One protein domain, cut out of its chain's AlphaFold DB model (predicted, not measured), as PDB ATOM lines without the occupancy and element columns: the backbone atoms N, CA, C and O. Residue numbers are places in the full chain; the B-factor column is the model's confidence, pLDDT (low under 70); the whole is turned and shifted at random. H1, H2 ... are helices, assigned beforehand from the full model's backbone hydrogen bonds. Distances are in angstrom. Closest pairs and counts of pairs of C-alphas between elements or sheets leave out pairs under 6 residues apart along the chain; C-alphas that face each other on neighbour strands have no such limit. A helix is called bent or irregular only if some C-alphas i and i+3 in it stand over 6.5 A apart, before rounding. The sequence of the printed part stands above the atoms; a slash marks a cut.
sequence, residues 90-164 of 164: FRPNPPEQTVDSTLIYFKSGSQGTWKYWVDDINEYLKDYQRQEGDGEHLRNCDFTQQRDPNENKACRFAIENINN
ATOM      1  N   PHE A  90     183.655 148.221 137.831       90.56
ATOM      2  CA  PHE A  90     183.036 149.542 137.743       90.56
ATOM      3  C   PHE A  90     183.522 150.278 136.495       90.56
ATOM      4  O   PHE A  90     184.541 149.926 135.902       90.56
ATOM      5  N   ARG A  91     182.763 151.297 136.100       90.69
ATOM      6  CA  ARG A  91     183.127 152.277 135.077       90.69
ATOM      7  C   ARG A  91     183.043 153.671 135.696       90.69
ATOM      8  O   ARG A  91     182.221 153.856 136.596       90.69
ATOM      9  N   PRO A  92     183.847 154.649 135.245       91.50
ATOM     10  CA  PRO A  92     184.799 154.603 134.127       91.50
ATOM     11  C   PRO A  92     186.113 153.871 134.427       91.50
ATOM     12  O   PRO A  92     186.513 153.743 135.584       91.50
ATOM     13  N   ASN A  93     186.787 153.415 133.371       89.88
ATOM     14  CA  ASN A  93     188.088 152.760 133.475       89.88
ATOM     15  C   ASN A  93     189.217 153.772 133.730       89.88
ATOM     16  O   ASN A  93     189.203 154.861 133.155       89.88
ATOM     17  N   PRO A  94     190.222 153.421 134.556       87.69
ATOM     18  CA  PRO A  94     191.396 154.262 134.742       87.69
ATOM     19  C   PRO A  94     192.218 154.374 133.445       87.69
ATOM     20  O   PRO A  94     192.268 153.419 132.663       87.69
ATOM     21  N   PRO A  95     192.898 155.514 133.224       85.00
ATOM     22  CA  PRO A  95     193.778 155.689 132.074       85.00
ATOM     23  C   PRO A  95     194.969 154.733 132.128       85.00
ATOM     24  O   PRO A  95     195.377 154.294 133.202       85.00
ATOM     25  N   GLU A  96     195.567 154.461 130.963       84.12
ATOM     26  CA  GLU A  96     196.669 153.497 130.800       84.12
ATOM     27  C   GLU A  96     197.832 153.747 131.778       84.12
ATOM     28  O   GLU A  96     198.450 152.818 132.287       84.12
ATOM     29  N   GLN A  97     198.087 155.015 132.111       82.94
ATOM     30  CA  GLN A  97     199.162 155.410 133.023       82.94
ATOM     31  C   GLN A  97     198.897 155.027 134.490       82.94
ATOM     32  O   GLN A  97     199.827 155.022 135.292       82.94
ATOM     33  N   THR A  98     197.648 154.733 134.862       79.81
ATOM     34  CA  THR A  98     197.238 154.390 136.233       79.81
ATOM     35  C   THR A  98     196.353 153.143 136.286       79.81
ATOM     36  O   THR A  98     195.498 153.045 137.161       79.81
ATOM     37  N   VAL A  99     196.542 152.189 135.369       80.62
ATOM     38  CA  VAL A  99     195.727 150.955 135.277       80.62
ATOM     39  C   VAL A  99     195.754 150.098 136.539       80.62
ATOM     40  O   VAL A  99     194.780 149.410 136.828       80.62
ATOM     41  N   ASP A 100     196.829 150.188 137.322       79.81
ATOM     42  CA  ASP A 100     196.978 149.460 138.585       79.81
ATOM     43  C   ASP A 100     196.163 150.080 139.737       79.81
ATOM     44  O   ASP A 100     196.105 149.529 140.835       79.81
ATOM     45  N   SER A 101     195.551 151.250 139.523       80.56
ATOM     46  CA  SER A 101     194.799 151.995 140.534       80.56
ATOM     47  C   SER A 101     193.314 152.076 140.190       80.56
ATOM     48  O   SER A 101     192.929 152.471 139.097       80.56
ATOM     49  N   THR A 102     192.458 151.813 141.177       84.62
ATOM     50  CA  THR A 102     190.998 152.003 141.084       84.62
ATOM     51  C   THR A 102     190.556 153.434 141.421       84.62
ATOM     52  O   THR A 102     189.370 153.703 141.609       84.62
ATOM     53  N   LEU A 103     191.507 154.363 141.539       86.81
ATOM     54  CA  LEU A 103     191.259 155.725 141.994       86.81
ATOM     55  C   LEU A 103     190.736 156.603 140.853       86.81
ATOM     56  O   LEU A 103     191.439 156.848 139.873       86.81
ATOM     57  N   ILE A 104     189.549 157.175 141.044       88.88
ATOM     58  CA  ILE A 104     189.025 158.236 140.184       88.88
ATOM     59  C   ILE A 104     189.401 159.578 140.809       88.88
ATOM     60  O   ILE A 104     188.925 159.932 141.887       88.88
ATOM     61  N   TYR A 105     190.248 160.339 140.123       87.81
ATOM     62  CA  TYR A 105     190.627 161.682 140.542       87.81
ATOM     63  C   TYR A 105     190.537 162.644 139.360       87.81
ATOM     64  O   TYR A 105     190.979 162.362 138.244       87.81
ATOM     65  N   PHE A 106     189.934 163.803 139.596       89.00
ATOM     66  CA  PHE A 106     189.841 164.864 138.607       89.00
ATOM     67  C   PHE A 106     189.701 166.220 139.289       89.00
ATOM     68  O   PHE A 106     189.233 166.333 140.422       89.00
ATOM     69  N   LYS A 107     190.089 167.273 138.571       89.38
ATOM     70  CA  LYS A 107     189.836 168.654 138.984       89.38
ATOM     71  C   LYS A 107     188.477 169.110 138.453       89.38
ATOM     72  O   LYS A 107     188.220 168.985 137.258       89.38
ATOM     73  N   SER A 108     187.631 169.662 139.321       84.62
ATOM     74  CA  SER A 108     186.373 170.309 138.922       84.62
ATOM     75  C   SER A 108     186.621 171.745 138.423       84.62
ATOM     76  O   SER A 108     187.517 172.425 138.930       84.62
ATOM     77  N   GLY A 109     185.860 172.205 137.421       85.31
ATOM     78  CA  GLY A 109     185.956 173.555 136.831       85.31
ATOM     79  C   GLY A 109     186.227 173.583 135.316       85.31
ATOM     80  O   GLY A 109     186.331 172.538 134.675       85.31
ATOM     81  N   SER A 110     186.352 174.788 134.734       74.06
ATOM     82  CA  SER A 110     186.513 174.984 133.274       74.06
ATOM     83  C   SER A 110     187.838 174.459 132.706       74.06
ATOM     84  O   SER A 110     187.909 174.124 131.530       74.06
ATOM     85  N   GLN A 111     188.870 174.336 133.547       77.81
ATOM     86  CA  GLN A 111     190.146 173.674 133.235       77.81
ATOM     87  C   GLN A 111     190.256 172.310 133.939       77.81
ATOM     88  O   GLN A 111     191.312 171.933 134.451       77.81
ATOM     89  N   GLY A 112     189.128 171.620 134.086       77.69
ATOM     90  CA  GLY A 112     189.056 170.340 134.770       77.69
ATOM     91  C   GLY A 112     189.592 169.178 133.934       77.69
ATOM     92  O   GLY A 112     189.488 169.170 132.712       77.69
ATOM     93  N   THR A 113     190.123 168.156 134.604       86.38
ATOM     94  CA  THR A 113     190.619 166.910 133.985       86.38
ATOM     95  C   THR A 113     189.549 165.813 133.911       86.38
ATOM     96  O   THR A 113     189.855 164.647 133.685       86.38
ATOM     97  N   TRP A 114     188.275 166.171 134.099       88.81
ATOM     98  CA  TRP A 114     187.149 165.231 134.133       88.81
ATOM     99  C   TRP A 114     186.759 164.683 132.755       88.81
ATOM    100  O   TRP A 114     186.091 163.656 132.673       88.81
ATOM    101  N   LYS A 115     187.170 165.361 131.675       90.88
ATOM    102  CA  LYS A 115     186.747 165.044 130.307       90.88
ATOM    103  C   LYS A 115     187.030 163.591 129.920       90.88
ATOM    104  O   LYS A 115     186.148 162.952 129.365       90.88
ATOM    105  N   TYR A 116     188.205 163.070 130.271       90.31
ATOM    106  CA  TYR A 116     188.573 161.675 130.010       90.31
ATOM    107  C   TYR A 116     187.551 160.691 130.598       90.31
ATOM    108  O   TYR A 116     187.036 159.826 129.899       90.31
ATOM    109  N   TRP A 117     187.208 160.881 131.873       91.25
ATOM    110  CA  TRP A 117     186.268 160.024 132.589       91.25
ATOM    111  C   TRP A 117     184.861 160.076 131.982       91.25
ATOM    112  O   TRP A 117     184.197 159.050 131.872       91.25
ATOM    113  N   VAL A 118     184.413 161.260 131.554       92.06
ATOM    114  CA  VAL A 118     183.110 161.424 130.890       92.06
ATOM    115  C   VAL A 118     183.109 160.817 129.491       92.06
ATOM    116  O   VAL A 118     182.120 160.201 129.100       92.06
ATOM    117  N   ASP A 119     184.201 160.959 128.745       93.00
ATOM    118  CA  ASP A 119     184.329 160.373 127.414       93.00
ATOM    119  C   ASP A 119     184.301 158.827 127.485       93.00
ATOM    120  O   ASP A 119     183.576 158.228 126.693       93.00
ATOM    121  N   ASP A 120     184.956 158.188 128.470       92.81
ATOM    122  CA  ASP A 120     184.895 156.720 128.683       92.81
ATOM    123  C   ASP A 120     183.474 156.237 129.030       92.81
ATOM    124  O   ASP A 120     182.991 155.261 128.454       92.81
ATOM    125  N   ILE A 121     182.759 156.947 129.914       92.56
ATOM    126  CA  ILE A 121     181.356 156.624 130.238       92.56
ATOM    127  C   ILE A 121     180.479 156.756 128.995       92.56
ATOM    128  O   ILE A 121     179.685 155.865 128.697       92.56
ATOM    129  N   ASN A 122     180.611 157.862 128.261       92.88
ATOM    130  CA  ASN A 122     179.824 158.094 127.057       92.88
ATOM    131  C   ASN A 122     180.109 157.031 126.000       92.88
ATOM    132  O   ASN A 122     179.184 156.564 125.349       92.88
ATOM    133  N   GLU A 123     181.370 156.632 125.832       93.81
ATOM    134  CA  GLU A 123     181.749 155.556 124.925       93.81
ATOM    135  C   GLU A 123     181.137 154.216 125.330       93.81
ATOM    136  O   GLU A 123     180.550 153.552 124.479       93.81
ATOM    137  N   TYR A 124     181.169 153.873 126.617       91.81
ATOM    138  CA  TYR A 124     180.518 152.674 127.140       91.81
ATOM    139  C   TYR A 124     178.990 152.686 126.936       91.81
ATOM    140  O   TYR A 124     178.396 151.664 126.589       91.81
ATOM    141  N   LEU A 125     178.336 153.838 127.113       91.19
ATOM    142  CA  LEU A 125     176.880 153.966 126.991       91.19
ATOM    143  C   LEU A 125     176.367 154.017 125.540       91.19
ATOM    144  O   LEU A 125     175.168 153.827 125.331       91.19
ATOM    145  N   LYS A 126     177.229 154.230 124.532       90.44
ATOM    146  CA  LYS A 126     176.819 154.290 123.109       90.44
ATOM    147  C   LYS A 126     176.046 153.051 122.664       90.44
ATOM    148  O   LYS A 126     175.040 153.179 121.966       90.44
ATOM    149  N   ASP A 127     176.481 151.865 123.081       87.56
ATOM    150  CA  ASP A 127     175.830 150.615 122.682       87.56
ATOM    151  C   ASP A 127     174.435 150.472 123.303       87.56
ATOM    152  O   ASP A 127     173.528 149.966 122.649       87.56
ATOM    153  N   TYR A 128     174.226 151.000 124.513       86.94
ATOM    154  CA  TYR A 128     172.915 151.043 125.167       86.94
ATOM    155  C   TYR A 128     171.978 152.084 124.539       86.94
ATOM    156  O   TYR A 128     170.774 151.856 124.474       86.94
ATOM    157  N   GLN A 129     172.512 153.193 124.018       84.69
ATOM    158  CA  GLN A 129     171.732 154.176 123.253       84.69
ATOM    159  C   GLN A 129     171.292 153.614 121.893       84.69
ATOM    160  O   GLN A 129     170.185 153.882 121.437       84.69
ATOM    161  N   ARG A 130     172.130 152.794 121.243       81.00
ATOM    162  CA  ARG A 130     171.800 152.158 119.955       81.00
ATOM    163  C   ARG A 130     170.688 151.107 120.071       81.00
ATOM    164  O   ARG A 130     169.993 150.872 119.084       81.00
ATOM    165  N   GLN A 131     170.461 150.532 121.256       75.56
ATOM    166  CA  GLN A 131     169.417 149.520 121.487       75.56
ATOM    167  C   GLN A 131     168.007 149.971 121.075       75.56
ATOM    168  O   GLN A 131     167.141 149.129 120.855       75.56
ATOM    169  N   GLU A 132     167.758 151.277 120.951       65.31
ATOM    170  CA  GLU A 132     166.471 151.806 120.488       65.31
ATOM    171  C   GLU A 132     166.182 151.507 119.006       65.31
ATOM    172  O   GLU A 132     165.017 151.477 118.614       65.31
ATOM    173  N   GLY A 133     167.216 151.253 118.192       63.75
ATOM    174  CA  GLY A 133     167.091 150.931 116.765       63.75
ATOM    175  C   GLY A 133     167.100 149.433 116.426       63.75
ATOM    176  O   GLY A 133     166.578 149.053 115.381       63.75
ATOM    177  N   ASP A 134     167.630 148.575 117.305       66.75
ATOM    178  CA  ASP A 134     167.910 147.149 117.034       66.75
ATOM    179  C   ASP A 134     166.809 146.198 117.558       66.75
ATOM    180  O   ASP A 134     167.065 145.181 118.210       66.75
ATOM    181  N   GLY A 135     165.543 146.523 117.277       66.62
ATOM    182  CA  GLY A 135     164.370 145.825 117.828       66.62
ATOM    183  C   GLY A 135     164.227 144.333 117.476       66.62
ATOM    184  O   GLY A 135     163.397 143.650 118.070       66.62
ATOM    185  N   GLU A 136     165.014 143.798 116.537       77.56
ATOM    186  CA  GLU A 136     164.910 142.398 116.096       77.56
ATOM    187  C   GLU A 136     165.583 141.406 117.067       77.56
ATOM    188  O   GLU A 136     165.085 140.296 117.282       77.56
ATOM    189  N   HIS A 137     166.676 141.817 117.720       82.75
ATOM    190  CA  HIS A 137     167.459 140.973 118.639       82.75
ATOM    191  C   HIS A 137     167.215 141.280 120.123       82.75
ATOM    192  O   HIS A 137     167.777 140.621 121.005       82.75
ATOM    193  N   LEU A 138     166.361 142.264 120.404       83.88
ATOM    194  CA  LEU A 138     166.087 142.769 121.742       83.88
ATOM    195  C   LEU A 138     164.635 142.506 122.143       83.88
ATOM    196  O   LEU A 138     163.708 142.603 121.342       83.88
ATOM    197  N   ARG A 139     164.435 142.184 123.418       84.12
ATOM    198  CA  ARG A 139     163.121 142.086 124.060       84.12
ATOM    199  C   ARG A 139     163.089 142.940 125.315       84.12
ATOM    200  O   ARG A 139     164.093 143.064 126.017       84.12
ATOM    201  N   ASN A 140     161.918 143.479 125.631       84.69
ATOM    202  CA  ASN A 140     161.687 144.077 126.938       84.69
ATOM    203  C   ASN A 140     161.526 142.943 127.951       84.69
ATOM    204  O   ASN A 140     160.727 142.030 127.747       84.69
ATOM    205  N   CYS A 141     162.338 142.969 129.000       82.44
ATOM    206  CA  CYS A 141     162.313 141.964 130.051       82.44
ATOM    207  C   CYS A 141     161.761 142.569 131.333       82.44
ATOM    208  O   CYS A 141     162.098 143.696 131.682       82.44
ATOM    209  N   ASP A 142     160.954 141.780 132.032       81.06
ATOM    210  CA  ASP A 142     160.511 142.045 133.394       81.06
ATOM    211  C   ASP A 142     161.025 140.913 134.299       81.06
ATOM    212  O   ASP A 142     161.157 139.766 133.863       81.06
ATOM    213  N   PHE A 143     161.316 141.228 135.559       78.75
ATOM    214  CA  PHE A 143     161.779 140.281 136.577       78.75
ATOM    215  C   PHE A 143     160.717 139.236 136.943       78.75
ATOM    216  O   PHE A 143     161.039 138.207 137.535       78.75
ATOM    217  N   THR A 144     159.457 139.490 136.595       80.50
ATOM    218  CA  THR A 144     158.326 138.592 136.851       80.50
ATOM    219  C   THR A 144     158.201 137.465 135.823       80.50
ATOM    220  O   THR A 144     157.619 136.421 136.122       80.50
ATOM    221  N   GLN A 145     158.759 137.638 134.620       76.75
ATOM    222  CA  GLN A 145     158.606 136.690 133.523       76.75
ATOM    223  C   GLN A 145     159.856 135.822 133.362       76.75
ATOM    224  O   GLN A 145     160.959 136.313 133.128       76.75
ATOM    225  N   GLN A 146     159.678 134.501 133.410       72.12
ATOM    226  CA  GLN A 146     160.761 133.571 133.095       72.12
ATOM    227  C   GLN A 146     161.125 133.652 131.609       72.12
ATOM    228  O   GLN A 146     160.266 133.711 130.726       72.12
ATOM    229  N   ARG A 147     162.429 133.676 131.329       74.38
ATOM    230  CA  ARG A 147     162.964 133.666 129.967       74.38
ATOM    231  C   ARG A 147     162.785 132.280 129.347       74.38
ATOM    232  O   ARG A 147     163.191 131.294 129.955       74.38
ATOM    233  N   ASP A 148     162.255 132.228 128.125       74.69
ATOM    234  CA  ASP A 148     162.279 131.008 127.320       74.69
ATOM    235  C   ASP A 148     163.736 130.712 126.914       74.69
ATOM    236  O   ASP A 148     164.373 131.561 126.278       74.69
ATOM    237  N   PRO A 149     164.293 129.543 127.281       71.06
ATOM    238  CA  PRO A 149     165.655 129.163 126.920       71.06
ATOM    239  C   PRO A 149     165.907 129.102 125.409       71.06
ATOM    240  O   PRO A 149     167.057 129.197 124.988       71.06
ATOM    241  N   ASN A 150     164.857 128.944 124.598       70.44
ATOM    242  CA  ASN A 150     164.959 128.824 123.144       70.44
ATOM    243  C   ASN A 150     164.900 130.181 122.428       70.44
ATOM    244  O   ASN A 150     165.110 130.255 121.217       70.44
ATOM    245  N   GLU A 151     164.616 131.264 123.156       77.56
ATOM    246  CA  GLU A 151     164.568 132.602 122.583       77.56
ATOM    247  C   GLU A 151     165.966 133.245 122.588       77.56
ATOM    248  O   GLU A 151     166.493 133.699 123.616       77.56
ATOM    249  N   ASN A 152     166.560 133.331 121.395       80.81
ATOM    250  CA  ASN A 152     167.841 133.993 121.128       80.81
ATOM    251  C   ASN A 152     167.715 135.530 121.088       80.81
ATOM    252  O   ASN A 152     168.260 136.182 120.200       80.81
ATOM    253  N   LYS A 153     166.984 136.117 122.041       84.88
ATOM    254  CA  LYS A 153     166.878 137.571 122.211       84.88
ATOM    255  C   LYS A 153     167.471 138.003 123.541       84.88
ATOM    256  O   LYS A 153     167.283 137.342 124.565       84.88
ATOM    257  N   ALA A 154     168.188 139.120 123.522       86.19
ATOM    258  CA  ALA A 154     168.739 139.734 124.719       86.19
ATOM    259  C   ALA A 154     167.718 140.678 125.368       86.19
ATOM    260  O   ALA A 154     166.833 141.219 124.704       86.19
ATOM    261  N   CYS A 155     167.840 140.874 126.678       86.50
ATOM    262  CA  CYS A 155     167.032 141.857 127.389       86.50
ATOM    263  C   CYS A 155     167.548 143.267 127.106       86.50
ATOM    264  O   CYS A 155     168.731 143.542 127.316       86.50
ATOM    265  N   ARG A 156     166.657 144.157 126.665       87.12
ATOM    266  CA  ARG A 156     166.943 145.589 126.550       87.12
ATOM    267  C   ARG A 156     167.168 146.181 127.939       87.12
ATOM    268  O   ARG A 156     166.431 145.866 128.873       87.12
ATOM    269  N   PHE A 157     168.142 147.079 128.048       86.12
ATOM    270  CA  PHE A 157     168.381 147.865 129.251       86.12
ATOM    271  C   PHE A 157     168.267 149.354 128.918       86.12
ATOM    272  O   PHE A 157     169.072 149.892 128.164       86.12
ATOM    273  N   ALA A 158     167.245 150.018 129.462       84.12
ATOM    274  CA  ALA A 158     167.012 151.436 129.217       84.12
ATOM    275  C   ALA A 158     167.870 152.309 130.149       84.12
ATOM    276  O   ALA A 158     167.879 152.106 131.364       84.12
ATOM    277  N   ILE A 159     168.576 153.294 129.581       85.88
ATOM    278  CA  ILE A 159     169.487 154.190 130.323       85.88
ATOM    279  C   ILE A 159     168.721 155.067 131.323       85.88
ATOM    280  O   ILE A 159     169.250 155.416 132.373       85.88
ATOM    281  N   GLU A 160     167.454 155.367 131.043       84.12
ATOM    282  CA  GLU A 160     166.554 156.077 131.960       84.12
ATOM    283  C   GLU A 160     166.426 155.414 133.340       84.12
ATOM    284  O   GLU A 160     166.242 156.117 134.330       84.12
ATOM    285  N   ASN A 161     166.634 154.096 133.436       82.94
ATOM    286  CA  ASN A 161     166.624 153.379 134.712       82.94
ATOM    287  C   ASN A 161     167.812 153.730 135.626       82.94
ATOM    288  O   ASN A 161     167.763 153.416 136.809       82.94
ATOM    289  N   ILE A 162     168.880 154.349 135.105       83.94
ATOM    290  CA  ILE A 162     170.049 154.773 135.899       83.94
ATOM    291  C   ILE A 162     169.795 156.121 136.597       83.94
ATOM    292  O   ILE A 162     170.394 156.397 137.631       83.94
ATOM    293  N   ASN A 163     168.917 156.964 136.045       75.19
ATOM    294  CA  ASN A 163     168.696 158.336 136.520       75.19
ATOM    295  C   ASN A 163     167.686 158.458 137.680       75.19
ATOM    296  O   ASN A 163     167.374 159.584 138.069       75.19
ATOM    297  N   ASN A 164     167.151 157.341 138.181       46.12
ATOM    298  CA  ASN A 164     166.082 157.303 139.187       46.12
ATOM    299  C   ASN A 164     166.628 157.046 140.596       46.12
ATOM    300  O   ASN A 164     167.408 156.079 140.748       46.12
TER     301      ASN A 164
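This is residues 90 to 164 of the 164 residues of the protein "Putative sodium/potassium-transporting atpase subunit beta" of Ixodes ricinus (UniProt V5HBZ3). With little regular structure, the model is an elongated chain in which one helix, H1, runs along the long axis between two looped stretches. Residues 90 to 114 loop at one end; residues 131 to 158 swing out at the other and fold back to the short helix H2. The printed part has 75 residues, 20 of them in H1 and then H2, all helix by class, with no named strand. It is only just extended, close to loose, with a radius of gyration of the C-alphas of 17.3 A and spans of 49 by 27 by 22 A.

H1, residues 115 to 130, has a kink of 35 degrees near residue 124 and is only just irregular, C-alphas 124 and 127 being 6.8 A apart. In H1, 10 of 12 O i to N i+4 pairs are within hydrogen-bond range; H2, residues 159 to 162, is too short for such a pair. H1 and H2 are close but not clearly touching; their closest C-alphas, of Tyr 128 and Ile 159, are 6.9 A apart. Residues 138 to 139 pair with residues 154 to 155, parallel.

H1 begins at C-alpha 115 (186.747, 165.044, 130.307) and measures 22.3 A. H2 measures 5.6 A and ends at C-alpha 162 (170.049, 154.773, 135.899).

The C-alphas farthest apart, of Gln 111 and Asn 150, are 52.4 A apart. The printed part has no cut, and the link from H1 to H2 is long, 28 residues. Residues 132 to 135 and 164 have pLDDT under 70.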